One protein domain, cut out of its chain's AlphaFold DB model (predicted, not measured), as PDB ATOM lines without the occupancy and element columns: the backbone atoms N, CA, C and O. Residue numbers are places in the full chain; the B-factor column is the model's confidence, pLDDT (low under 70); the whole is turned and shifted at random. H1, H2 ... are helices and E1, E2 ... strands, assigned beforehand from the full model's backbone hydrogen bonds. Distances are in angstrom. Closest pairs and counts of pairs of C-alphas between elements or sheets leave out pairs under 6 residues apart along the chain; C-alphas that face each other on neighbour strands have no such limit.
ATOM      1  N   PRO A 194     221.247 202.759 211.245       94.25
ATOM      2  CA  PRO A 194     219.816 203.052 211.286       94.25
ATOM      3  C   PRO A 194     219.145 202.337 212.466       94.25
ATOM      4  O   PRO A 194     219.320 201.134 212.637       94.25
ATOM      5  N   CYS A 195     218.351 203.059 213.260       91.88
ATOM      6  CA  CYS A 195     217.596 202.451 214.361       91.88
ATOM      7  C   CYS A 195     216.577 201.411 213.868       91.88
ATOM      8  O   CYS A 195     216.190 200.521 214.613       91.88
ATOM      9  N   ASP A 196     216.075 201.588 212.645       91.25
ATOM     10  CA  ASP A 196     215.202 200.649 211.946       91.25
ATOM     11  C   ASP A 196     215.829 200.377 210.571       91.25
ATOM     12  O   ASP A 196     215.860 201.289 209.738       91.25
ATOM     13  N   PRO A 197     216.345 199.160 210.319       90.06
ATOM     14  CA  PRO A 197     216.950 198.800 209.039       90.06
ATOM     15  C   PRO A 197     216.011 198.977 207.838       90.06
ATOM     16  O   PRO A 197     216.482 199.219 206.731       90.06
ATOM     17  N   GLN A 198     214.689 198.915 208.046       91.81
ATOM     18  CA  GLN A 198     213.690 199.152 206.995       91.81
ATOM     19  C   GLN A 198     213.486 200.647 206.701       91.81
ATOM     20  O   GLN A 198     212.817 201.013 205.734       91.81
ATOM     21  N   ARG A 199     214.045 201.535 207.532       87.88
ATOM     22  CA  ARG A 199     213.966 202.997 207.406       87.88
ATOM     23  C   ARG A 199     215.366 203.619 207.514       87.88
ATOM     24  O   ARG A 199     215.640 204.351 208.469       87.88
ATOM     25  N   PRO A 200     216.252 203.390 206.524       86.75
ATOM     26  CA  PRO A 200     217.646 203.846 206.567       86.75
ATOM     27  C   PRO A 200     217.795 205.375 206.645       86.75
ATOM     28  O   PRO A 200     218.783 205.882 207.177       86.75
ATOM     29  N   SER A 201     216.792 206.118 206.170       86.81
ATOM     30  CA  SER A 201     216.720 207.584 206.241       86.81
ATOM     31  C   SER A 201     216.142 208.112 207.564       86.81
ATOM     32  O   SER A 201     215.800 209.288 207.640       86.81
ATOM     33  N   GLY A 202     215.976 207.275 208.591       88.06
ATOM     34  CA  GLY A 202     215.431 207.660 209.897       88.06
ATOM     35  C   GLY A 202     216.486 208.069 210.933       88.06
ATOM     36  O   GLY A 202     217.596 208.489 210.611       88.06
ATOM     37  N   HIS A 203     216.129 207.929 212.210       90.19
ATOM     38  CA  HIS A 203     217.071 208.087 213.321       90.19
ATOM     39  C   HIS A 203     218.217 207.079 213.203       90.19
ATOM     40  O   HIS A 203     217.983 205.913 212.856       90.19
ATOM     41  N   ARG A 204     219.435 207.504 213.547       94.75
ATOM     42  CA  ARG A 204     220.528 206.574 213.824       94.75
ATOM     43  C   ARG A 204     220.531 206.216 215.305       94.75
ATOM     44  O   ARG A 204     220.059 206.979 216.144       94.75
ATOM     45  N   CYS A 205     221.051 205.040 215.596       96.44
ATOM     46  CA  CYS A 205     221.218 204.485 216.922       96.44
ATOM     47  C   CYS A 205     222.648 203.969 217.061       96.44
ATOM     48  O   CYS A 205     223.352 203.751 216.068       96.44
ATOM     49  N   PHE A 206     223.061 203.741 218.299       96.75
ATOM     50  CA  PHE A 206     224.223 202.914 218.567       96.75
ATOM     51  C   PHE A 206     223.986 201.506 217.981       96.75
ATOM     52  O   PHE A 206     222.835 201.058 217.903       96.75
ATOM     53  N   PRO A 207     225.046 200.809 217.537       95.25
ATOM     54  CA  PRO A 207     224.949 199.416 217.116       95.25
ATOM     55  C   PRO A 207     224.230 198.562 218.160       95.25
ATOM     56  O   PRO A 207     224.421 198.759 219.356       95.25
ATOM     57  N   SER A 208     223.463 197.562 217.721       94.12
ATOM     58  CA  SER A 208     222.711 196.671 218.621       94.12
ATOM     59  C   SER A 208     223.588 195.860 219.580       94.12
ATOM     60  O   SER A 208     223.084 195.334 220.566       94.12
ATOM     61  N   THR A 209     224.895 195.771 219.318       93.94
ATOM     62  CA  THR A 209     225.892 195.195 220.233       93.94
ATOM     63  C   THR A 209     226.180 196.079 221.451       93.94
ATOM     64  O   THR A 209     226.934 195.670 222.328       93.94
ATOM     65  N   ILE A 210     225.632 197.296 221.495       94.31
ATOM     66  CA  ILE A 210     225.764 198.248 222.594       94.31
ATOM     67  C   ILE A 210     224.360 198.582 223.093       94.31
ATOM     68  O   ILE A 210     223.603 199.294 222.433       94.31
ATOM     69  N   THR A 211     224.022 198.102 224.285       95.69
ATOM     70  CA  THR A 211     222.748 198.426 224.939       95.69
ATOM     71  C   THR A 211     222.956 199.380 226.116       95.69
ATOM     72  O   THR A 211     223.993 199.357 226.787       95.69
ATOM     73  N   GLY A 212     221.957 200.224 226.392       95.06
ATOM     74  CA  GLY A 212     221.985 201.113 227.555       95.06
ATOM     75  C   GLY A 212     222.002 200.346 228.884       95.06
ATOM     76  O   GLY A 212     222.735 200.706 229.804       95.06
ATOM     77  N   ALA A 213     221.263 199.236 228.968       95.50
ATOM     78  CA  ALA A 213     221.231 198.393 230.160       95.50
ATOM     79  C   ALA A 213     222.611 197.790 230.476       95.50
ATOM     80  O   ALA A 213     223.070 197.861 231.615       95.50
ATOM     81  N   GLU A 214     223.318 197.256 229.472       95.81
ATOM     82  CA  GLU A 214     224.671 196.730 229.673       95.81
ATOM     83  C   GLU A 214     225.682 197.827 230.022       95.81
ATOM     84  O   GLU A 214     226.581 197.576 230.824       95.81
ATOM     85  N   LEU A 215     225.544 199.035 229.455       97.00
ATOM     86  CA  LEU A 215     226.353 200.195 229.843       97.00
ATOM     87  C   LEU A 215     226.221 200.467 231.348       97.00
ATOM     88  O   LEU A 215     227.233 200.528 232.049       97.00
ATOM     89  N   LEU A 216     224.991 200.596 231.852       97.25
ATOM     90  CA  LEU A 216     224.764 200.871 233.272       97.25
ATOM     91  C   LEU A 216     225.189 199.701 234.162       97.25
ATOM     92  O   LEU A 216     225.772 199.928 235.215       97.25
ATOM     93  N   GLU A 217     224.985 198.452 233.741       97.25
ATOM     94  CA  GLU A 217     225.453 197.280 234.495       97.25
ATOM     95  C   GLU A 217     226.985 197.163 234.538       97.25
ATOM     96  O   GLU A 217     227.536 196.619 235.499       97.25
ATOM     97  N   ARG A 218     227.707 197.689 233.539       97.81
ATOM     98  CA  ARG A 218     229.170 197.830 233.613       97.81
ATOM     99  C   ARG A 218     229.576 198.931 234.594       97.81
ATOM    100  O   ARG A 218     230.395 198.660 235.468       97.81
ATOM    101  N   ILE A 219     228.944 200.106 234.530       97.88
ATOM    102  CA  ILE A 219     229.198 201.224 235.461       97.88
ATOM    103  C   ILE A 219     228.878 200.829 236.908       97.88
ATOM    104  O   ILE A 219     229.628 201.151 237.820       97.88
ATOM    105  N   ARG A 220     227.807 200.060 237.132       97.38
ATOM    106  CA  ARG A 220     227.402 199.554 238.452       97.38
ATOM    107  C   ARG A 220     228.508 198.789 239.182       97.38
ATOM    108  O   ARG A 220     228.492 198.720 240.409       97.38
ATOM    109  N   LYS A 221     229.422 198.162 238.437       96.94
ATOM    110  CA  LYS A 221     230.537 197.383 238.990       96.94
ATOM    111  C   LYS A 221     231.702 198.264 239.436       96.94
ATOM    112  O   LYS A 221     232.588 197.757 240.121       96.94
ATOM    113  N   GLU A 222     231.722 199.541 239.061       95.69
ATOM    114  CA  GLU A 222     232.681 200.495 239.604       95.69
ATOM    115  C   GLU A 222     232.339 200.879 241.044       95.69
ATOM    116  O   GLU A 222     231.181 200.920 241.467       95.69
ATOM    117  N   GLU A 223     233.373 201.211 241.809       90.00
ATOM    118  CA  GLU A 223     233.200 201.685 243.173       90.00
ATOM    119  C   GLU A 223     232.420 203.007 243.203       90.00
ATOM    120  O   GLU A 223     232.635 203.907 242.393       90.00
ATOM    121  N   ASN A 224     231.551 203.153 244.205       93.19
ATOM    122  CA  ASN A 224     230.775 204.365 244.494       93.19
ATOM    123  C   ASN A 224     229.648 204.717 243.510       93.19
ATOM    124  O   ASN A 224     228.992 205.738 243.714       93.19
ATOM    125  N   TRP A 225     229.346 203.868 242.525       97.75
ATOM    126  CA  TRP A 225     228.175 204.040 241.666       97.75
ATOM    127  C   TRP A 225     226.948 203.302 242.214       97.75
ATOM    128  O   TRP A 225     227.026 202.225 242.802       97.75
ATOM    129  N   THR A 226     225.771 203.895 242.056       98.12
ATOM    130  CA  THR A 226     224.478 203.290 242.388       98.12
ATOM    131  C   THR A 226     223.524 203.543 241.239       98.12
ATOM    132  O   THR A 226     223.304 204.695 240.880       98.12
ATOM    133  N   CYS A 227     222.968 202.479 240.667       98.06
ATOM    134  CA  CYS A 227     222.106 202.578 239.496       98.06
ATOM    135  C   CYS A 227     220.632 202.433 239.855       98.06
ATOM    136  O   CYS A 227     220.272 201.627 240.716       98.06
ATOM    137  N   TYR A 228     219.812 203.214 239.165       97.31
ATOM    138  CA  TYR A 228     218.378 203.336 239.342       97.31
ATOM    139  C   TYR A 228     217.676 203.071 238.018       97.31
ATOM    140  O   TYR A 228     218.132 203.469 236.944       97.31
ATOM    141  N   ARG A 229     216.518 202.429 238.106       96.12
ATOM    142  CA  ARG A 229     215.593 202.282 236.986       96.12
ATOM    143  C   ARG A 229     214.725 203.527 236.847       96.12
ATOM    144  O   ARG A 229     214.513 204.283 237.798       96.12
ATOM    145  N   LYS A 230     214.136 203.694 235.664       94.62
ATOM    146  CA  LYS A 230     213.113 204.717 235.426       94.62
ATOM    147  C   LYS A 230     211.991 204.603 236.468       94.62
ATOM    148  O   LYS A 230     211.424 203.534 236.678       94.62
ATOM    149  N   GLY A 231     211.664 205.719 237.112       95.94
ATOM    150  CA  GLY A 231     210.621 205.822 238.133       95.94
ATOM    151  C   GLY A 231     211.061 205.500 239.566       95.94
ATOM    152  O   GLY A 231     210.320 205.842 240.495       95.94
ATOM    153  N   GLU A 232     212.244 204.910 239.774       97.50
ATOM    154  CA  GLU A 232     212.815 204.718 241.113       97.50
ATOM    155  C   GLU A 232     213.225 206.058 241.735       97.50
ATOM    156  O   GLU A 232     213.377 207.066 241.044       97.50
ATOM    157  N   LYS A 233     213.362 206.093 243.066       97.62
ATOM    158  CA  LYS A 233     213.845 207.281 243.775       97.62
ATOM    159  C   LYS A 233     215.355 207.194 243.972       97.62
ATOM    160  O   LYS A 233     215.826 206.225 244.560       97.62
ATOM    161  N   ASN A 234     216.072 208.228 243.549       95.38
ATOM    162  CA  ASN A 234     217.510 208.350 243.764       95.38
ATOM    163  C   ASN A 234     217.855 208.744 245.220       95.38
ATOM    164  O   ASN A 234     216.961 208.898 246.060       95.38
ATOM    165  N   ARG A 235     219.143 208.969 245.541       91.62
ATOM    166  CA  ARG A 235     219.569 209.351 246.913       91.62
ATOM    167  C   ARG A 235     218.966 210.672 247.393       91.62
ATOM    168  O   ARG A 235     218.749 210.855 248.589       91.62
ATOM    169  N   ALA A 236     218.676 211.580 246.465       89.44
ATOM    170  CA  ALA A 236     218.003 212.845 246.750       89.44
ATOM    171  C   ALA A 236     216.476 212.688 246.914       89.44
ATOM    172  O   ALA A 236     215.777 213.673 247.140       89.44
ATOM    173  N   GLY A 237     215.936 211.470 246.789       94.50
ATOM    174  CA  GLY A 237     214.505 211.183 246.862       94.50
ATOM    175  C   GLY A 237     213.722 211.584 245.607       94.50
ATOM    176  O   GLY A 237     212.487 211.505 245.615       94.50
ATOM    177  N   ARG A 238     214.409 212.003 244.535       94.44
ATOM    178  CA  ARG A 238     213.799 212.391 243.258       94.44
ATOM    179  C   ARG A 238     213.492 211.149 242.440       94.44
ATOM    180  O   ARG A 238     214.298 210.226 242.403       94.44
ATOM    181  N   LYS A 239     212.331 211.136 241.782       97.44
ATOM    182  CA  LYS A 239     212.023 210.090 240.804       97.44
ATOM    183  C   LYS A 239     212.895 210.285 239.572       97.44
ATOM    184  O   LYS A 239     212.884 211.363 238.984       97.44
ATOM    185  N   VAL A 240     213.601 209.234 239.203       95.69
ATOM    186  CA  VAL A 240     214.502 209.181 238.059       95.69
ATOM    187  C   VAL A 240     213.685 209.094 236.762       95.69
ATOM    188  O   VAL A 240     212.787 208.254 236.652       95.69
ATOM    189  N   SER A 241     213.947 209.969 235.785       94.50
ATOM    190  CA  SER A 241     213.214 210.010 234.504       94.50
ATOM    191  C   SER A 241     213.737 209.020 233.461       94.50
ATOM    192  O   SER A 241     212.955 208.540 232.638       94.50
ATOM    193  N   HIS A 242     215.021 208.672 233.533       95.25
ATOM    194  CA  HIS A 242     215.707 207.735 232.642       95.25
ATOM    195  C   HIS A 242     216.568 206.790 233.471       95.25
ATOM    196  O   HIS A 242     217.106 207.244 234.471       95.25
ATOM    197  N   PRO A 243     216.751 205.518 233.088       96.56
ATOM    198  CA  PRO A 243     217.705 204.663 233.784       96.56
ATOM    199  C   PRO A 243     219.068 205.361 233.897       96.56
ATOM    200  O   PRO A 243     219.589 205.876 232.903       96.56
ATOM    201  N   GLU A 244     219.624 205.405 235.105       97.56
ATOM    202  CA  GLU A 244     220.853 206.146 235.383       97.56
ATOM    203  C   GLU A 244     221.689 205.479 236.472       97.56
ATOM    204  O   GLU A 244     221.157 204.811 237.354       97.56
ATOM    205  N   CYS A 245     223.000 205.683 236.436       98.44
ATOM    206  CA  CYS A 245     223.897 205.418 237.552       98.44
ATOM    207  C   CYS A 245     224.367 206.743 238.136       98.44
ATOM    208  O   CYS A 245     224.859 207.587 237.396       98.44
ATOM    209  N   GLU A 246     224.256 206.909 239.452       98.06
ATOM    210  CA  GLU A 246     224.772 208.067 240.176       98.06
ATOM    211  C   GLU A 246     225.994 207.693 241.018       98.06
ATOM    212  O   GLU A 246     226.013 206.653 241.680       98.06
ATOM    213  N   SER A 247     226.976 208.585 241.066       97.12
ATOM    214  CA  SER A 247     228.088 208.550 242.012       97.12
ATOM    215  C   SER A 247     228.075 209.820 242.849       97.12
ATOM    216  O   SER A 247     227.941 210.922 242.318       97.12
ATOM    217  N   VAL A 248     228.185 209.672 244.170       94.75
ATOM    218  CA  VAL A 248     228.226 210.796 245.112       94.75
ATOM    219  C   VAL A 248     229.492 210.685 245.939       94.75
ATOM    220  O   VAL A 248     229.651 209.732 246.703       94.75
ATOM    221  N   THR A 249     230.348 211.694 245.828       91.06
ATOM    222  CA  THR A 249     231.585 211.807 246.596       91.06
ATOM    223  C   THR A 249     231.522 213.052 247.463       91.06
ATOM    224  O   THR A 249     231.342 214.169 246.972       91.06
ATOM    225  N   THR A 250     231.686 212.865 248.768       84.69
ATOM    226  CA  THR A 250     231.866 213.963 249.718       84.69
ATOM    227  C   THR A 250     233.357 214.108 249.972       84.69
ATOM    228  O   THR A 250     233.964 213.256 250.622       84.69
ATOM    229  N   ASP A 251     233.964 215.168 249.447       75.19
ATOM    230  CA  ASP A 251     235.347 215.470 249.794       75.19
ATOM    231  C   ASP A 251     235.371 216.069 251.207       75.19
ATOM    232  O   ASP A 251     234.475 216.809 251.608       75.19
ATOM    233  N   LYS A 252     236.413 215.767 251.993       67.25
ATOM    234  CA  LYS A 252     236.579 216.256 253.384       67.25
ATOM    235  C   LYS A 252     236.603 217.793 253.514       67.25
ATOM    236  O   LYS A 252     236.719 218.316 254.617       67.25
ATOM    237  N   ARG A 253     236.552 218.509 252.391       54.75
ATOM    238  CA  ARG A 253     236.461 219.960 252.266       54.75
ATOM    239  C   ARG A 253     235.055 220.271 251.758       54.75
ATOM    240  O   ARG A 253     234.800 219.915 250.624       54.75
ATOM    241  N   THR A 254     234.188 220.833 252.608       69.88
ATOM    242  CA  THR A 254     232.987 221.684 252.353       69.88
ATOM    243  C   THR A 254     232.085 221.497 251.114       69.88
ATOM    244  O   THR A 254     231.157 222.286 250.945       69.88
ATOM    245  N   TYR A 255     232.279 220.492 250.262       78.44
ATOM    246  CA  TYR A 255     231.553 220.327 249.014       78.44
ATOM    247  C   TYR A 255     231.236 218.866 248.678       78.44
ATOM    248  O   TYR A 255     231.968 217.924 248.990       78.44
ATOM    249  N   MET A 256     230.105 218.692 247.998       89.75
ATOM    250  CA  MET A 256     229.596 217.426 247.488       89.75
ATOM    251  C   MET A 256     229.723 217.406 245.966       89.75
ATOM    252  O   MET A 256     229.329 218.355 245.286       89.75
ATOM    253  N   LYS A 257     230.256 216.311 245.428       93.25
ATOM    254  CA  LYS A 257     230.344 216.037 243.992       93.25
ATOM    255  C   LYS A 257     229.347 214.942 243.651       93.25
ATOM    256  O   LYS A 257     229.389 213.879 244.261       93.25
ATOM    257  N   THR A 258     228.468 215.197 242.690       95.44
ATOM    258  CA  THR A 258     227.510 214.207 242.190       95.44
ATOM    259  C   THR A 258     227.688 214.049 240.692       95.44
ATOM    260  O   THR A 258     227.643 215.037 239.968       95.44
ATOM    261  N   ALA A 259     227.889 212.827 240.225       97.56
ATOM    262  CA  ALA A 259     227.885 212.469 238.815       97.56
ATOM    263  C   ALA A 259     226.692 211.558 238.529       97.56
ATOM    264  O   ALA A 259     226.328 210.748 239.375       97.56
ATOM    265  N   ALA A 260     226.118 211.671 237.340       98.19
ATOM    266  CA  ALA A 260     225.094 210.786 236.817       98.19
ATOM    267  C   ALA A 260     225.425 210.432 235.364       98.19
ATOM    268  O   ALA A 260     225.765 211.314 234.572       98.19
ATOM    269  N   ILE A 261     225.322 209.151 235.017       98.56
ATOM    270  CA  ILE A 261     225.380 208.660 233.639       98.56
ATOM    271  C   ILE A 261     224.052 207.972 233.355       98.56
ATOM    272  O   ILE A 261     223.684 207.032 234.057       98.56
ATOM    273  N   TRP A 262     223.340 208.438 232.340       97.94
ATOM    274  CA  TRP A 262     222.025 207.938 231.950       97.94
ATOM    275  C   TRP A 262     221.976 207.658 230.453       97.94
ATOM    276  O   TRP A 262     222.874 208.049 229.702       97.94
ATOM    277  N   TYR A 263     220.929 206.973 230.008       97.50
ATOM    278  CA  TYR A 263     220.709 206.745 228.586       97.50
ATOM    279  C   TYR A 263     219.249 206.920 228.169       97.50
ATOM    280  O   TYR A 263     218.326 206.739 228.962       97.50
ATOM    281  N   GLU A 264     219.051 207.238 226.892       95.69
ATOM    282  CA  GLU A 264     217.752 207.214 226.223       95.69
ATOM    283  C   GLU A 264     217.784 206.185 225.089       95.69
ATOM    284  O   GLU A 264     218.679 206.180 224.234       95.69
ATOM    285  N   ASN A 265     216.762 205.335 225.069       93.81
ATOM    286  CA  ASN A 265     216.474 204.442 223.957       93.81
ATOM    287  C   ASN A 265     215.399 205.051 223.061       93.81
ATOM    288  O   ASN A 265     214.563 205.848 223.501       93.81
ATOM    289  N   ARG A 266     215.363 204.595 221.810       83.69
ATOM    290  CA  ARG A 266     214.256 204.905 220.909       83.69
ATOM    291  C   ARG A 266     212.912 204.511 221.536       83.69
ATOM    292  O   ARG A 266     212.767 203.407 222.055       83.69
ATOM    293  N   GLU A 267     211.926 205.403 221.424       79.19
ATOM    294  CA  GLU A 267     210.535 205.171 221.859       79.19
ATOM    295  C   GLU A 267     210.381 204.881 223.366       79.19
ATOM    296  O   GLU A 267     209.361 204.344 223.786       79.19
ATOM    297  N   GLU A 268     211.382 205.240 224.182       77.69
ATOM    298  CA  GLU A 268     211.410 204.993 225.634       77.69
ATOM    299  C   GLU A 268     211.210 203.517 226.030       77.69
ATOM    300  O   GLU A 268     210.847 203.217 227.172       77.69
ATOM    301  N   GLN A 269     211.458 202.589 225.103       79.88
ATOM    302  CA  GLN A 269     211.402 201.157 225.376       79.88
ATOM    303  C   GLN A 269     212.657 200.745 226.154       79.88
ATOM    304  O   GLN A 269     213.773 201.096 225.765       79.88
ATOM    305  N   GLU A 270     212.487 199.996 227.245       76.50
ATOM    306  CA  GLU A 270     213.585 199.601 228.147       76.50
ATOM    307  C   GLU A 270     214.708 198.849 227.408       76.50
ATOM    308  O   GLU A 270     215.884 199.118 227.654       76.50
ATOM    309  N   ASP A 271     214.335 198.049 226.403       80.56
ATOM    310  CA  ASP A 271     215.236 197.255 225.551       80.56
ATOM    311  C   ASP A 271     215.379 197.811 224.118       80.56
ATOM    312  O   ASP A 271     215.856 197.129 223.209       80.56
ATOM    313  N   GLY A 272     214.922 199.046 223.882       88.38
ATOM    314  CA  GLY A 272     215.036 199.697 222.579       88.38
ATOM    315  C   GLY A 272     216.493 199.994 222.191       88.38
ATOM    316  O   GLY A 272     217.377 200.032 223.047       88.38
ATOM    317  N   PRO A 273     216.769 200.251 220.900       93.44
ATOM    318  CA  PRO A 273     218.112 200.607 220.468       93.44
ATOM    319  C   PRO A 273     218.535 201.936 221.106       93.44
ATOM    320  O   PRO A 273     217.785 202.922 221.095       93.44
ATOM    321  N   LEU A 274     219.748 201.939 221.660       96.31
ATOM    322  CA  LEU A 274     220.339 203.080 222.346       96.31
ATOM    323  C   LEU A 274     220.501 204.250 221.366       96.31
ATOM    324  O   LEU A 274     221.050 204.084 220.276       96.31
ATOM    325  N   GLN A 275     220.025 205.436 221.745       95.94
ATOM    326  CA  GLN A 275     220.126 206.652 220.928       95.94
ATOM    327  C   GLN A 275     221.085 207.677 221.515       95.94
ATOM    328  O   GLN A 275     221.790 208.362 220.768       95.94
ATOM    329  N   LYS A 276     221.105 207.787 222.842       97.25
ATOM    330  CA  LYS A 276     221.829 208.838 223.548       97.25
ATOM    331  C   LYS A 276     222.344 208.326 224.884       97.25
ATOM    332  O   LYS A 276     221.633 207.622 225.597       97.25
ATOM    333  N   VAL A 277     223.557 208.741 225.220       98.44
ATOM    334  CA  VAL A 277     224.144 208.639 226.555       98.44
ATOM    335  C   VAL A 277     224.327 210.053 227.082       98.44
ATOM    336  O   VAL A 277     224.967 210.879 226.429       98.44
ATOM    337  N   GLY A 278     223.758 210.339 228.244       98.19
ATOM    338  CA  GLY A 278     223.907 211.619 228.916       98.19
ATOM    339  C   GLY A 278     224.807 211.505 230.137       98.19
ATOM    340  O   GLY A 278     224.759 210.526 230.880       98.19
ATOM    341  N   ILE A 279     225.630 212.527 230.342       98.44
ATOM    342  CA  ILE A 279     226.499 212.677 231.503       98.44
ATOM    343  C   ILE A 279     226.117 213.983 232.185       98.44
ATOM    344  O   ILE A 279     226.216 215.045 231.579       98.44
ATOM    345  N   SER A 280     225.714 213.926 233.448       97.62
ATOM    346  CA  SER A 280     225.489 215.114 234.270       97.62
ATOM    347  C   SER A 280     226.449 215.102 235.444       97.62
ATOM    348  O   SER A 280     226.565 214.102 236.148       97.62
ATOM    349  N   VAL A 281     227.152 216.203 235.673       96.94
ATOM    350  CA  VAL A 281     227.972 216.375 236.869       96.94
ATOM    351  C   VAL A 281     227.563 217.636 237.589       96.94
ATOM    352  O   VAL A 281     227.298 218.664 236.973       96.94
ATOM    353  N   SER A 282     227.542 217.566 238.908       94.88
ATOM    354  CA  SER A 282     227.284 218.706 239.759       94.88
ATOM    355  C   SER A 282     228.246 218.750 240.930       94.88
ATOM    356  O   SER A 282     228.711 217.735 241.454       94.88
ATOM    357  N   THR A 283     228.546 219.967 241.328       93.31
ATOM    358  CA  THR A 283     229.386 220.327 242.461       93.31
ATOM    359  C   THR A 283     228.557 221.261 243.335       93.31
ATOM    360  O   THR A 283     227.891 222.169 242.843       93.31
ATOM    361  N   THR A 284     228.518 220.993 244.636       90.56
ATOM    362  CA  THR A 284     227.736 221.754 245.621       90.56
ATOM    363  C   THR A 284     228.645 222.178 246.756       90.56
ATOM    364  O   THR A 284     229.313 221.309 247.301       90.56
ATOM    365  N   GLY A 285     228.662 223.451 247.146       88.31
ATOM    366  CA  GLY A 285     229.494 223.939 248.251       88.31
ATOM    367  C   GLY A 285     229.026 225.283 248.806       88.31
ATOM    368  O   GLY A 285     228.181 225.943 248.202       88.31
ATOM    369  N   VAL A 286     229.561 225.655 249.971       84.88
ATOM    370  CA  VAL A 286     229.337 226.960 250.619       84.88
ATOM    371  C   VAL A 286     230.195 228.025 249.917       84.88
ATOM    372  O   VAL A 286     231.385 227.788 249.698       84.88
ATOM    373  N   ASP A 287     229.598 229.178 249.590       67.19
ATOM    374  CA  ASP A 287     230.218 230.335 248.906       67.19
ATOM    375  C   ASP A 287     230.808 230.065 247.492       67.19
ATOM    376  O   ASP A 287     230.728 228.965 246.944       67.19
ATOM    377  N   ASP A 288     231.429 231.092 246.887       61.50
ATOM    378  CA  ASP A 288     232.166 231.064 245.601       61.50
ATOM    379  C   ASP A 288     233.452 230.206 245.628       61.50
ATOM    380  O   ASP A 288     234.236 230.205 244.677       61.50
ATOM    381  N   GLY A 289     233.695 229.442 246.699       61.19
ATOM    382  CA  GLY A 289     234.845 228.535 246.809       61.19
ATOM    383  C   GLY A 289     234.839 227.402 245.776       61.19
ATOM    384  O   GLY A 289     235.798 226.639 245.688       61.19
ATOM    385  N   LEU A 290     233.763 227.296 245.001       70.69
ATOM    386  CA  LEU A 290     233.519 226.265 244.018       70.69
ATOM    387  C   LEU A 290     233.839 226.791 242.618       70.69
ATOM    388  O   LEU A 290     233.088 227.566 242.019       70.69
ATOM    389  N   THR A 291     234.983 226.376 242.082       75.50
ATOM    390  CA  THR A 291     235.445 226.921 240.803       75.50
ATOM    391  C   THR A 291     234.783 226.211 239.619       75.50
ATOM    392  O   THR A 291     234.497 225.007 239.645       75.50
ATOM    393  N   ALA A 292     234.586 226.951 238.520       84.56
ATOM    394  CA  ALA A 292     234.246 226.355 237.223       84.56
ATOM    395  C   ALA A 292     235.218 225.214 236.893       84.56
ATOM    396  O   ALA A 292     234.799 224.120 236.534       84.56
ATOM    397  N   GLN A 293     236.507 225.461 237.135       87.31
ATOM    398  CA  GLN A 293     237.603 224.547 236.855       87.31
ATOM    399  C   GLN A 293     237.466 223.194 237.566       87.31
ATOM    400  O   GLN A 293     237.660 222.159 236.934       87.31
ATOM    401  N   GLU A 294     237.114 223.169 238.853       88.56
ATOM    402  CA  GLU A 294     236.924 221.910 239.589       88.56
ATOM    403  C   GLU A 294     235.757 221.091 239.036       88.56
ATOM    404  O   GLU A 294     235.853 219.865 238.921       88.56
ATOM    405  N   THR A 295     234.671 221.772 238.667       90.81
ATOM    406  CA  THR A 295     233.487 221.133 238.084       90.81
ATOM    407  C   THR A 295     233.797 220.586 236.696       90.81
ATOM    408  O   THR A 295     233.480 219.436 236.409       90.81
ATOM    409  N   THR A 296     234.511 221.355 235.875       92.00
ATOM    410  CA  THR A 296     235.005 220.924 234.563       92.00
ATOM    411  C   THR A 296     235.951 219.730 234.681       92.00
ATOM    412  O   THR A 296     235.794 218.749 233.964       92.00
ATOM    413  N   ALA A 297     236.894 219.740 235.625       92.75
ATOM    414  CA  ALA A 297     237.786 218.602 235.836       92.75
ATOM    415  C   ALA A 297     237.018 217.341 236.277       92.75
ATOM    416  O   ALA A 297     237.395 216.222 235.927       92.75
ATOM    417  N   PHE A 298     235.947 217.504 237.061       94.12
ATOM    418  CA  PHE A 298     235.068 216.400 237.438       94.12
ATOM    419  C   PHE A 298     234.215 215.897 236.264       94.12
ATOM    420  O   PHE A 298     234.077 214.681 236.107       94.12
ATOM    421  N   ALA A 299     233.737 216.799 235.403       95.50
ATOM    422  CA  ALA A 299     233.080 216.456 234.144       95.50
ATOM    423  C   ALA A 299     233.973 215.582 233.266       95.50
ATOM    424  O   ALA A 299     233.550 214.501 232.874       95.50
ATOM    425  N   SER A 300     235.221 216.001 233.028       96.69
ATOM    426  CA  SER A 300     236.165 215.259 232.184       96.69
ATOM    427  C   SER A 300     236.397 213.830 232.678       96.69
ATOM    428  O   SER A 300     236.329 212.894 231.889       96.69
ATOM    429  N   ARG A 301     236.594 213.633 233.991       97.06
ATOM    430  CA  ARG A 301     236.762 212.282 234.562       97.06
ATOM    431  C   ARG A 301     235.508 211.424 234.411       97.06
ATOM    432  O   ARG A 301     235.608 210.250 234.084       97.06
ATOM    433  N   THR A 302     234.335 212.010 234.642       97.75
ATOM    434  CA  THR A 302     233.059 211.292 234.514       97.75
ATOM    435  C   THR A 302     232.782 210.913 233.058       97.75
ATOM    436  O   THR A 302     232.296 209.819 232.780       97.75
ATOM    437  N   PHE A 303     233.140 211.792 232.119       98.19
ATOM    438  CA  PHE A 303     233.067 211.517 230.690       98.19
ATOM    439  C   PHE A 303     233.992 210.353 230.301       98.19
ATOM    440  O   PHE A 303     233.548 209.419 229.640       98.19
ATOM    441  N   ASP A 304     235.237 210.342 230.791       98.19
ATOM    442  CA  ASP A 304     236.173 209.225 230.592       98.19
ATOM    443  C   ASP A 304     235.628 207.888 231.147       98.19
ATOM    444  O   ASP A 304     235.768 206.845 230.498       98.19
ATOM    445  N   THR A 305     234.954 207.902 232.308       98.12
ATOM    446  CA  THR A 305     234.242 206.723 232.839       98.12
ATOM    447  C   THR A 305     233.150 206.261 231.871       98.12
ATOM    448  O   THR A 305     233.102 205.081 231.520       98.12
ATOM    449  N   ALA A 306     232.304 207.177 231.383       98.19
ATOM    450  CA  ALA A 306     231.251 206.840 230.426       98.19
ATOM    451  C   ALA A 306     231.826 206.200 229.153       98.19
ATOM    452  O   ALA A 306     231.338 205.158 228.724       98.19
ATOM    453  N   LEU A 307     232.905 206.757 228.590       98.31
ATOM    454  CA  LEU A 307     233.568 206.220 227.397       98.31
ATOM    455  C   LEU A 307     234.159 204.825 227.614       98.31
ATOM    456  O   LEU A 307     234.007 203.953 226.757       98.31
ATOM    457  N   THR A 308     234.815 204.606 228.756       98.25
ATOM    458  CA  THR A 308     235.396 203.304 229.124       98.25
ATOM    459  C   THR A 308     234.335 202.205 229.124       98.25
ATOM    460  O   THR A 308     234.585 201.113 228.616       98.25
ATOM    461  N   HIS A 309     233.135 202.499 229.631       98.12
ATOM    462  CA  HIS A 309     232.045 201.520 229.695       98.12
ATOM    463  C   HIS A 309     231.168 201.479 228.450       98.12
ATOM    464  O   HIS A 309     230.548 200.448 228.188       98.12
ATOM    465  N   LEU A 310     231.102 202.554 227.668       97.81
ATOM    466  CA  LEU A 310     230.362 202.584 226.407       97.81
ATOM    467  C   LEU A 310     231.083 201.782 225.321       97.81
ATOM    468  O   LEU A 310     230.452 201.005 224.608       97.81
ATOM    469  N   TRP A 311     232.411 201.904 225.265       97.75
ATOM    470  CA  TRP A 311     233.269 201.249 224.280       97.75
ATOM    471  C   TRP A 311     234.500 200.612 224.946       97.75
ATOM    472  O   TRP A 311     235.619 201.107 224.780       97.75
ATOM    473  N   PRO A 312     234.337 199.508 225.700       96.88
ATOM    474  CA  PRO A 312     235.442 198.877 226.430       96.88
ATOM    475  C   PRO A 312     236.560 198.365 225.511       96.88
ATOM    476  O   PRO A 312     237.736 198.491 225.854       96.88
ATOM    477  N   ASP A 313     236.209 197.900 224.311       96.25
ATOM    478  CA  ASP A 313     237.148 197.276 223.370       96.25
ATOM    479  C   ASP A 313     237.409 198.121 222.108       96.25
ATOM    480  O   ASP A 313     238.087 197.668 221.189       96.25
ATOM    481  N   ASN A 314     236.880 199.351 222.034       97.06
ATOM    482  CA  ASN A 314     237.044 200.233 220.872       97.06
ATOM    483  C   ASN A 314     237.756 201.534 221.270       97.06
ATOM    484  O   ASN A 314     237.140 202.573 221.507       97.06
ATOM    485  N   GLU A 315     239.085 201.452 221.362       97.25
ATOM    486  CA  GLU A 315     239.951 202.582 221.718       97.25
ATOM    487  C   GLU A 315     239.821 203.751 220.736       97.25
ATOM    488  O   GLU A 315     239.815 204.901 221.167       97.25
ATOM    489  N   GLN A 316     239.631 203.467 219.445       97.06
ATOM    490  CA  GLN A 316     239.435 204.496 218.427       97.06
ATOM    491  C   GLN A 316     238.207 205.363 218.737       97.06
ATOM    492  O   GLN A 316     238.340 206.584 218.790       97.06
ATOM    493  N   LEU A 317     237.044 204.749 219.006       97.19
ATOM    494  CA  LEU A 317     235.817 205.479 219.353       97.19
ATOM    495  C   LEU A 317     235.968 206.297 220.638       97.19
ATOM    496  O   LEU A 317     235.478 207.426 220.708       97.19
ATOM    497  N   ARG A 318     236.672 205.765 221.647       98.06
ATOM    498  CA  ARG A 318     236.956 206.521 222.875       98.06
ATOM    499  C   ARG A 318     237.802 207.757 222.587       98.06
ATOM    500  O   ARG A 318     237.441 208.840 223.034       98.06
ATOM    501  N   THR A 319     238.887 207.607 221.831       98.25
ATOM    502  CA  THR A 319     239.800 208.710 221.510       98.25
ATOM    503  C   THR A 319     239.094 209.801 220.715       98.25
ATOM    504  O   THR A 319     239.096 210.952 221.141       98.25
ATOM    505  N   GLU A 320     238.405 209.457 219.624       97.88
ATOM    506  CA  GLU A 320     237.736 210.478 218.809       97.88
ATOM    507  C   GLU A 320     236.600 211.194 219.561       97.88
ATOM    508  O   GLU A 320     236.372 212.390 219.370       97.88
ATOM    509  N   THR A 321     235.891 210.479 220.440       98.25
ATOM    510  CA  THR A 321     234.798 211.061 221.225       98.25
ATOM    511  C   THR A 321     235.349 211.944 222.338       98.25
ATOM    512  O   THR A 321     234.775 212.993 222.627       98.25
ATOM    513  N   LYS A 322     236.491 211.574 222.927       98.44
ATOM    514  CA  LYS A 322     237.213 212.407 223.892       98.44
ATOM    515  C   LYS A 322     237.724 213.698 223.254       98.44
ATOM    516  O   LYS A 322     237.506 214.767 223.812       98.44
ATOM    517  N   GLU A 323     238.314 213.626 222.064       98.38
ATOM    518  CA  GLU A 323     238.736 214.815 221.314       98.38
ATOM    519  C   GLU A 323     237.550 215.732 220.975       98.38
ATOM    520  O   GLU A 323     237.647 216.958 221.076       98.38
ATOM    521  N   ALA A 324     236.404 215.156 220.592       98.12
ATOM    522  CA  ALA A 324     235.178 215.920 220.368       98.12
ATOM    523  C   ALA A 324     234.668 216.577 221.663       98.12
ATOM    524  O   ALA A 324     234.298 217.751 221.653       98.12
ATOM    525  N   PHE A 325     234.710 215.855 222.784       97.75
ATOM    526  CA  PHE A 325     234.372 216.390 224.099       97.75
ATOM    527  C   PHE A 325     235.276 217.549 224.506       97.75
ATOM    528  O   PHE A 325     234.760 218.566 224.950       97.75
ATOM    529  N   GLU A 326     236.593 217.448 224.331       96.88
ATOM    530  CA  GLU A 326     237.523 218.527 224.681       96.88
ATOM    531  C   GLU A 326     237.206 219.820 223.916       96.88
ATOM    532  O   GLU A 326     237.183 220.896 224.518       96.88
ATOM    533  N   LYS A 327     236.863 219.711 222.624       96.75
ATOM    534  CA  LYS A 327     236.431 220.848 221.792       96.75
ATOM    535  C   LYS A 327     235.143 221.488 222.309       96.75
ATOM    536  O   LYS A 327     235.093 222.704 222.472       96.75
ATOM    537  N   VAL A 328     234.114 220.686 222.592       95.94
ATOM    538  CA  VAL A 328     232.830 221.192 223.111       95.94
ATOM    539  C   VAL A 328     232.999 221.779 224.512       95.94
ATOM    540  O   VAL A 328     232.488 222.855 224.808       95.94
ATOM    541  N   ASN A 329     233.737 221.096 225.383       94.12
ATOM    542  CA  ASN A 329     233.954 221.491 226.769       94.12
ATOM    543  C   ASN A 329     234.691 222.837 226.875       94.12
ATOM    544  O   ASN A 329     234.376 223.621 227.768       94.12
ATOM    545  N   ALA A 330     235.608 223.132 225.945       93.06
ATOM    546  CA  ALA A 330     236.324 224.407 225.893       93.06
ATOM    547  C   ALA A 330     235.396 225.620 225.700       93.06
ATOM    548  O   ALA A 330     235.668 226.677 226.256       93.06
ATOM    549  N   VAL A 331     234.294 225.463 224.961       92.88
ATOM    550  CA  VAL A 331     233.331 226.549 224.687       92.88
ATOM    551  C   VAL A 331     232.062 226.464 225.541       92.88
ATOM    552  O   VAL A 331     231.255 227.393 225.572       92.88
ATOM    553  N   CYS A 332     231.882 225.356 226.263       90.62
ATOM    554  CA  CYS A 332     230.641 225.031 226.957       90.62
ATOM    555  C   CYS A 332     230.237 226.050 228.027       90.62
ATOM    556  O   CYS A 332     229.055 226.291 228.263       90.62
ATOM    557  N   ALA A 333     231.226 226.638 228.702       84.56
ATOM    558  CA  ALA A 333     230.982 227.623 229.748       84.56
ATOM    559  C   ALA A 333     230.591 229.005 229.198       84.56
ATOM    560  O   ALA A 333     230.028 229.805 229.941       84.56
ATOM    561  N   GLU A 334     230.892 229.287 227.929       84.06
ATOM    562  CA  GLU A 334     230.807 230.632 227.352       84.06
ATOM    563  C   GLU A 334     229.586 230.808 226.444       84.06
ATOM    564  O   GLU A 334     229.014 231.895 226.384       84.06
ATOM    565  N   ILE A 335     229.165 229.747 225.748       82.19
ATOM    566  CA  ILE A 335     228.161 229.836 224.686       82.19
ATOM    567  C   ILE A 335     226.871 229.133 225.098       82.19
ATOM    568  O   ILE A 335     226.834 227.921 225.316       82.19
ATOM    569  N   ILE A 336     225.774 229.895 225.120       74.31
ATOM    570  CA  ILE A 336     224.423 229.343 225.210       74.31
ATOM    571  C   ILE A 336     224.138 228.615 223.889       74.31
ATOM    572  O   ILE A 336     223.901 229.265 222.875       74.31
ATOM    573  N   ASN A 337     224.163 227.277 223.915       78.62
ATOM    574  CA  ASN A 337     224.035 226.365 222.764       78.62
ATOM    575  C   ASN A 337     225.309 226.216 221.918       78.62
ATOM    576  O   ASN A 337     225.309 226.501 220.722       78.62
ATOM    577  N   ALA A 338     226.392 225.732 222.531       89.19
ATOM    578  CA  ALA A 338     227.550 225.269 221.774       89.19
ATOM    579  C   ALA A 338     227.126 224.257 220.691       89.19
ATOM    580  O   ALA A 338     226.382 223.309 220.971       89.19
ATOM    581  N   GLU A 339     227.596 224.459 219.458       93.50
ATOM    582  CA  GLU A 339     227.325 223.528 218.365       93.50
ATOM    583  C   GLU A 339     227.879 222.133 218.707       93.50
ATOM    584  O   GLU A 339     229.017 222.021 219.179       93.50
ATOM    585  N   PRO A 340     227.106 221.054 218.480       96.00
ATOM    586  CA  PRO A 340     227.606 219.704 218.677       96.00
ATOM    587  C   PRO A 340     228.823 219.428 217.789       96.00
ATOM    588  O   PRO A 340     228.803 219.698 216.588       96.00
ATOM    589  N   VAL A 341     229.861 218.812 218.350       96.94
ATOM    590  CA  VAL A 341     231.032 218.378 217.586       96.94
ATOM    591  C   VAL A 341     230.811 216.956 217.089       96.94
ATOM    592  O   VAL A 341     230.536 216.036 217.862       96.94
ATOM    593  N   ARG A 342     230.945 216.776 215.774       96.69
ATOM    594  CA  ARG A 342     230.841 215.477 215.108       96.69
ATOM    595  C   ARG A 342     232.160 214.711 215.190       96.69
ATOM    596  O   ARG A 342     233.206 215.242 214.820       96.69
ATOM    597  N   THR A 343     232.099 213.456 215.623       97.06
ATOM    598  CA  THR A 343     233.240 212.536 215.576       97.06
ATOM    599  C   THR A 343     233.431 211.977 214.158       97.06
ATOM    600  O   THR A 343     232.462 211.918 213.391       97.06
ATOM    601  N   PRO A 344     234.638 211.521 213.780       95.56
ATOM    602  CA  PRO A 344     234.883 210.834 212.512       95.56
ATOM    603  C   PRO A 344     233.971 209.625 212.274       95.56
ATOM    604  O   PRO A 344     233.521 209.428 211.148       95.56
ATOM    605  N   SER A 345     233.628 208.852 213.313       94.88
ATOM    606  CA  SER A 345     232.685 207.731 213.174       94.88
ATOM    607  C   SER A 345     231.217 208.166 213.116       94.88
ATOM    608  O   SER A 345     230.339 207.334 212.904       94.88
ATOM    609  N   GLY A 346     230.932 209.463 213.266       95.25
ATOM    610  CA  GLY A 346     229.622 210.060 213.023       95.25
ATOM    611  C   GLY A 346     228.782 210.344 214.267       95.25
ATOM    612  O   GLY A 346     227.668 210.842 214.107       95.25
ATOM    613  N   TYR A 347     229.276 210.085 215.481       97.50
ATOM    614  CA  TYR A 347     228.582 210.482 216.711       97.50
ATOM    615  C   TYR A 347     228.598 212.001 216.886       97.50
ATOM    616  O   TYR A 347     229.459 212.695 216.345       97.50
ATOM    617  N   LEU A 348     227.637 212.524 217.641       97.75
ATOM    618  CA  LEU A 348     227.597 213.926 218.040       97.75
ATOM    619  C   LEU A 348     227.855 214.025 219.536       97.75
ATOM    620  O   LEU A 348     227.155 213.388 220.326       97.75
ATOM    621  N   VAL A 349     228.841 214.839 219.902       98.12
ATOM    622  CA  VAL A 349     229.100 215.232 221.285       98.12
ATOM    623  C   VAL A 349     228.597 216.652 221.466       98.12
ATOM    624  O   VAL A 349     228.969 217.542 220.706       98.12
ATOM    625  N   SER A 350     227.742 216.875 222.453       97.19
ATOM    626  CA  SER A 350     227.216 218.200 222.782       97.19
ATOM    627  C   SER A 350     227.314 218.463 224.272       97.19
ATOM    628  O   SER A 350     227.516 217.552 225.079       97.19
ATOM    629  N   CYS A 351     227.172 219.728 224.645       96.25
ATOM    630  CA  CYS A 351     227.066 220.116 226.034       96.25
ATOM    631  C   CYS A 351     225.972 221.157 226.224       96.25
ATOM    632  O   CYS A 351     225.582 221.859 225.289       96.25
ATOM    633  N   PHE A 352     225.518 221.265 227.463       93.50
ATOM    634  CA  PHE A 352     224.633 222.323 227.904       93.50
ATOM    635  C   PHE A 352     225.415 223.308 228.770       93.50
ATOM    636  O   PHE A 352     226.240 222.867 229.581       93.50
ATOM    637  N   PRO A 353     225.136 224.617 228.640       88.50
ATOM    638  CA  PRO A 353     225.783 225.634 229.451       88.50
ATOM    639  C   PRO A 353     225.644 225.308 230.937       88.50
ATOM    640  O   PRO A 353     224.584 224.832 231.364       88.50
ATOM    641  N   PRO A 354     226.683 225.562 231.744       90.38
ATOM    642  CA  PRO A 354     226.630 225.246 233.152       90.38
ATOM    643  C   PRO A 354     225.542 226.053 233.853       90.38
ATOM    644  O   PRO A 354     225.505 227.281 233.785       90.38
ATOM    645  N   ILE A 355     224.683 225.358 234.589       92.31
ATOM    646  CA  ILE A 355     223.637 225.988 235.391       92.31
ATOM    647  C   ILE A 355     224.188 226.181 236.799       92.31
ATOM    648  O   ILE A 355     224.552 225.209 237.465       92.31
ATOM    649  N   THR A 356     224.245 227.433 237.254       91.94
ATOM    650  CA  THR A 356     224.582 227.774 238.641       91.94
ATOM    651  C   THR A 356     223.300 228.139 239.382       91.94
ATOM    652  O   THR A 356     222.620 229.089 239.008       91.94
ATOM    653  N   THR A 357     222.957 227.370 240.414       92.06
ATOM    654  CA  THR A 357     221.738 227.553 241.211       92.06
ATOM    655  C   THR A 357     222.114 227.850 242.662       92.06
ATOM    656  O   THR A 357     222.654 226.960 243.326       92.06
ATOM    657  N   PRO A 358     221.846 229.064 243.177       91.88
ATOM    658  CA  PRO A 358     221.917 229.322 244.609       91.88
ATOM    659  C   PRO A 358     220.749 228.617 245.313       91.88
ATOM    660  O   PRO A 358     219.609 228.667 244.851       91.88
ATOM    661  N   THR A 359     221.022 227.942 246.424       91.94
ATOM    662  CA  THR A 359     220.017 227.254 247.249       91.94
ATOM    663  C   THR A 359     220.458 227.254 248.715       91.94
ATOM    664  O   THR A 359     221.477 227.843 249.062       91.94
ATOM    665  N   VAL A 360     219.685 226.621 249.594       91.38
ATOM    666  CA  VAL A 360     220.068 226.349 250.984       91.38
ATOM    667  C   VAL A 360     220.178 224.844 251.220       91.38
ATOM    668  O   VAL A 360     219.456 224.063 250.590       91.38
ATOM    669  N   ASP A 361     221.100 224.435 252.088       88.81
ATOM    670  CA  ASP A 361     221.193 223.053 252.569       88.81
ATOM    671  C   ASP A 361     220.100 222.741 253.617       88.81
ATOM    672  O   ASP A 361     219.160 223.517 253.820       88.81
ATOM    673  N   ARG A 362     220.171 221.567 254.260       87.69
ATOM    674  CA  ARG A 362     219.160 221.148 255.248       87.69
ATOM    675  C   ARG A 362     219.235 221.958 256.539       87.69
ATOM    676  O   ARG A 362     218.235 222.069 257.244       87.69
ATOM    677  N   GLU A 363     220.406 222.497 256.837       91.50
ATOM    678  CA  GLU A 363     220.726 223.309 258.000       91.50
ATOM    679  C   GLU A 363     220.390 224.796 257.772       91.50
ATOM    680  O   GLU A 363     220.407 225.585 258.717       91.50
ATOM    681  N   GLY A 364     220.024 225.175 256.541       91.75
ATOM    682  CA  GLY A 364     219.689 226.543 256.147       91.75
ATOM    683  C   GLY A 364     220.894 227.363 255.677       91.75
ATOM    684  O   GLY A 364     220.761 228.570 255.476       91.75
ATOM    685  N   THR A 365     222.056 226.737 255.486       89.94
ATOM    686  CA  THR A 365     223.267 227.387 254.978       89.94
ATOM    687  C   THR A 365     223.110 227.668 253.485       89.94
ATOM    688  O   THR A 365     222.794 226.744 252.727       89.94
ATOM    689  N   PRO A 366     223.354 228.905 253.019       90.38
ATOM    690  CA  PRO A 366     223.438 229.197 251.596       90.38
ATOM    691  C   PRO A 366     224.541 228.370 250.931       90.38
ATOM    692  O   PRO A 366     225.685 228.349 251.381       90.38
ATOM    693  N   ILE A 367     224.190 227.700 249.842       90.31
ATOM    694  CA  ILE A 367     225.096 226.895 249.029       90.31
ATOM    695  C   ILE A 367     224.869 227.196 247.551       90.31
ATOM    696  O   ILE A 367     223.773 227.563 247.121       90.31
ATOM    697  N   THR A 368     225.905 226.977 246.757       91.44
ATOM    698  CA  THR A 368     225.852 227.104 245.304       91.44
ATOM    699  C   THR A 368     226.006 225.728 244.675       91.44
ATOM    700  O   THR A 368     226.951 224.998 244.979       91.44
ATOM    701  N   VAL A 369     225.079 225.372 243.782       92.44
ATOM    702  CA  VAL A 369     225.154 224.158 242.961       92.44
ATOM    703  C   VAL A 369     225.528 224.553 241.542       92.44
ATOM    704  O   VAL A 369     224.798 225.314 240.908       92.44
ATOM    705  N   ARG A 370     226.627 224.020 241.010       93.44
ATOM    706  CA  ARG A 370     227.002 224.177 239.601       93.44
ATOM    707  C   ARG A 370     226.879 222.842 238.888       93.44
ATOM    708  O   ARG A 370     227.473 221.865 239.325       93.44
ATOM    709  N   THR A 371     226.116 222.805 237.800       94.62
ATOM    710  CA  THR A 371     225.832 221.576 237.042       94.62
ATOM    711  C   THR A 371     226.281 221.720 235.598       94.62
ATOM    712  O   THR A 371     225.918 222.698 234.955       94.62
ATOM    713  N   TYR A 372     227.020 220.738 235.084       95.12
ATOM    714  CA  TYR A 372     227.338 220.582 233.664       95.12
ATOM    715  C   TYR A 372     226.645 219.333 233.132       95.12
ATOM    716  O   TYR A 372     226.594 218.313 233.819       95.12
ATOM    717  N   THR A 373     226.145 219.404 231.902       96.81
ATOM    718  CA  THR A 373     225.561 218.246 231.221       96.81
ATOM    719  C   THR A 373     226.177 218.102 229.838       96.81
ATOM    720  O   THR A 373     226.321 219.086 229.116       96.81
ATOM    721  N   PHE A 374     226.531 216.874 229.481       97.56
ATOM    722  CA  PHE A 374     227.083 216.485 228.191       97.56
ATOM    723  C   PHE A 374     226.263 215.338 227.620       97.56
ATOM    724  O   PHE A 374     225.691 214.545 228.366       97.56
ATOM    725  N   GLU A 375     226.236 215.229 226.300       97.88
ATOM    726  CA  GLU A 375     225.570 214.133 225.607       97.88
ATOM    727  C   GLU A 375     226.485 213.552 224.535       97.88
ATOM    728  O   GLU A 375     227.196 214.280 223.843       97.88
ATOM    729  N   ILE A 376     226.420 212.233 224.385       98.31
ATOM    730  CA  ILE A 376     226.919 211.493 223.230       98.31
ATOM    731  C   ILE A 376     225.685 210.903 222.556       98.31
ATOM    732  O   ILE A 376     225.003 210.060 223.144       98.31
ATOM    733  N   ARG A 377     225.369 211.332 221.333       97.19
ATOM    734  CA  ARG A 377     224.189 210.840 220.609       97.19
ATOM    735  C   ARG A 377     224.516 210.351 219.211       97.19
ATOM    736  O   ARG A 377     225.386 210.891 218.525       97.19
ATOM    737  N   ALA A 378     223.762 209.354 218.770       96.25
ATOM    738  CA  ALA A 378     223.696 209.014 217.361       96.25
ATOM    739  C   ALA A 378     222.953 210.139 216.600       96.25
ATOM    740  O   ALA A 378     221.962 210.679 217.105       96.25
ATOM    741  N   PRO A 379     223.435 210.550 215.415       93.81
ATOM    742  CA  PRO A 379     222.850 211.662 214.675       93.81
ATOM    743  C   PRO A 379     221.513 211.272 214.040       93.81
ATOM    744  O   PRO A 379     221.201 210.099 213.821       93.81
ATOM    745  N   TYR A 380     220.735 212.266 213.644       89.19
ATOM    746  CA  TYR A 380     219.663 212.039 212.685       89.19
ATOM    747  C   TYR A 380     220.250 211.853 211.281       89.19
ATOM    748  O   TYR A 380     221.311 212.388 210.958       89.19
ATOM    749  N   SER A 381     219.548 211.121 210.416       83.56
ATOM    750  CA  SER A 381     219.937 210.953 209.007       83.56
ATOM    751  C   SER A 381     220.193 212.278 208.287       83.56
ATOM    752  O   SER A 381     221.157 212.368 207.538       83.56
ATOM    753  N   PHE A 382     219.373 213.304 208.537       83.25
ATOM    754  CA  PHE A 382     219.505 214.625 207.914       83.25
ATOM    755  C   PHE A 382     220.692 215.440 208.442       83.25
ATOM    756  O   PHE A 382     221.069 216.432 207.827       83.25
ATOM    757  N   GLU A 383     221.275 215.054 209.579       84.56
ATOM    758  CA  GLU A 383     222.469 215.708 210.121       84.56
ATOM    759  C   GLU A 383     223.750 215.134 209.506       84.56
ATOM    760  O   GLU A 383     224.817 215.733 209.647       84.56
ATOM    761  N   MET A 384     223.675 213.966 208.859       75.56
ATOM    762  CA  MET A 384     224.822 213.369 208.184       75.56
ATOM    763  C   MET A 384     225.138 214.178 206.921       75.56
ATOM    764  O   MET A 384     224.223 214.447 206.138       75.56
TER     765      MET A 384
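AT A GLANCE: This is residues 194 to 384 of the 388 residues of an uncharacterized protein of Thermostaphylospora chromogena (UniProt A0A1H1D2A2). One long, twisted sheet of six strands has three helices over one face and no named helix over the other: the helical hairpin H2 and H3 covers E3, E4 and E5, and short H1 packs over E2. The long strands run along the longest axis, with residues 194 to 211 at one end and the turn from E5 to E6 at the other. The printed part has 191 residues with three named helices and six named strands, in the order H1 E1 E2 E3 E4 H2 H3 E5 E6; the antiparallel sheet runs E1 E2 E3 E4 E6 E5. The class is mixed, in two layers, helices on one face of a sheet; the whole is compact, with a radius of gyration of the C-alphas of 17.0 A and spans of 57 by 34 by 27 A.

HOW THE PARTS SIT: E1, residues 225 to 228, and E5, residues 348 to 360, are edge strands; E2, residues 244 to 251, E3, residues 255 to 265, E4, residues 274 to 285, and E6, residues 366 to 377, are inner. E1 to E4 form a meander, each strand the antiparallel neighbour of the one before. Within hydrogen-bond range are N 226 and O 246 across E1 and E2, 2.8 A, N 247 and O 259 across E2 and E3, 2.8 A, N 260 and O 280 across E3 and E4, 2.7 A, N 279 and O 374 across E4 and E6, 2.8 A, and N 357 and O 369 across the hairpin E5 and E6, 2.8 A. H2, residues 292 to 310, is on the sheet at a height of 8.3 A, over E3, E4 and, only just, with 3 C-alphas, E6; its closest C-alphas to E4 are Ala 299 and Val 281, 5.8 A. H3, residues 315 to 332, on the same face, lies over E5, slantwise at 50 degrees on the local plane; the closest C-alphas are Cys 332 and Pro 353, 5.5 A. H2 and H3, a helical hairpin, touch at C-alphas 307 and 318, the closest, 5.7 A, at a shallow tilt of 24 degrees, opposite ways. E4, H2 H3 and E5 make a split strand-helix-strand unit, two strands running the same way with E6 between them, its crossover right-handed. H1, residues 212 to 219, on the same face, runs along E2, at 11 degrees on the local plane; it touches residues 305 to 310 of H2 alone, closest at C-alphas 215 and 310, 5.8 A. Every O i to N i+4 pair is within hydrogen-bond range in H1 and H2, and 13 of 14 in H3.

IN THESE COORDINATES: H1 begins at C-alpha 212 (221.985, 201.113, 227.555), and E6 ends at C-alpha 377 (224.189, 210.840, 220.609). From first to last C-alpha E5 and E6 each measure 36.0 A, E4 34.5 A, E3 33.3 A, H2 26.4 A, H3 24.9 A and E2 22.5 A; H1 and E1 are shorter, 10.7 A and 10.1 A.

THE WHOLE: The C-alphas farthest apart, Gln 198 and Glu 363, are 56.9 A apart. The printed part has no cut; the links E1 to E2 and H3 to E5 are long. The mean pLDDT of the printed part is 92.2, and residues 252 to 254 and 287 to 289 are under 70.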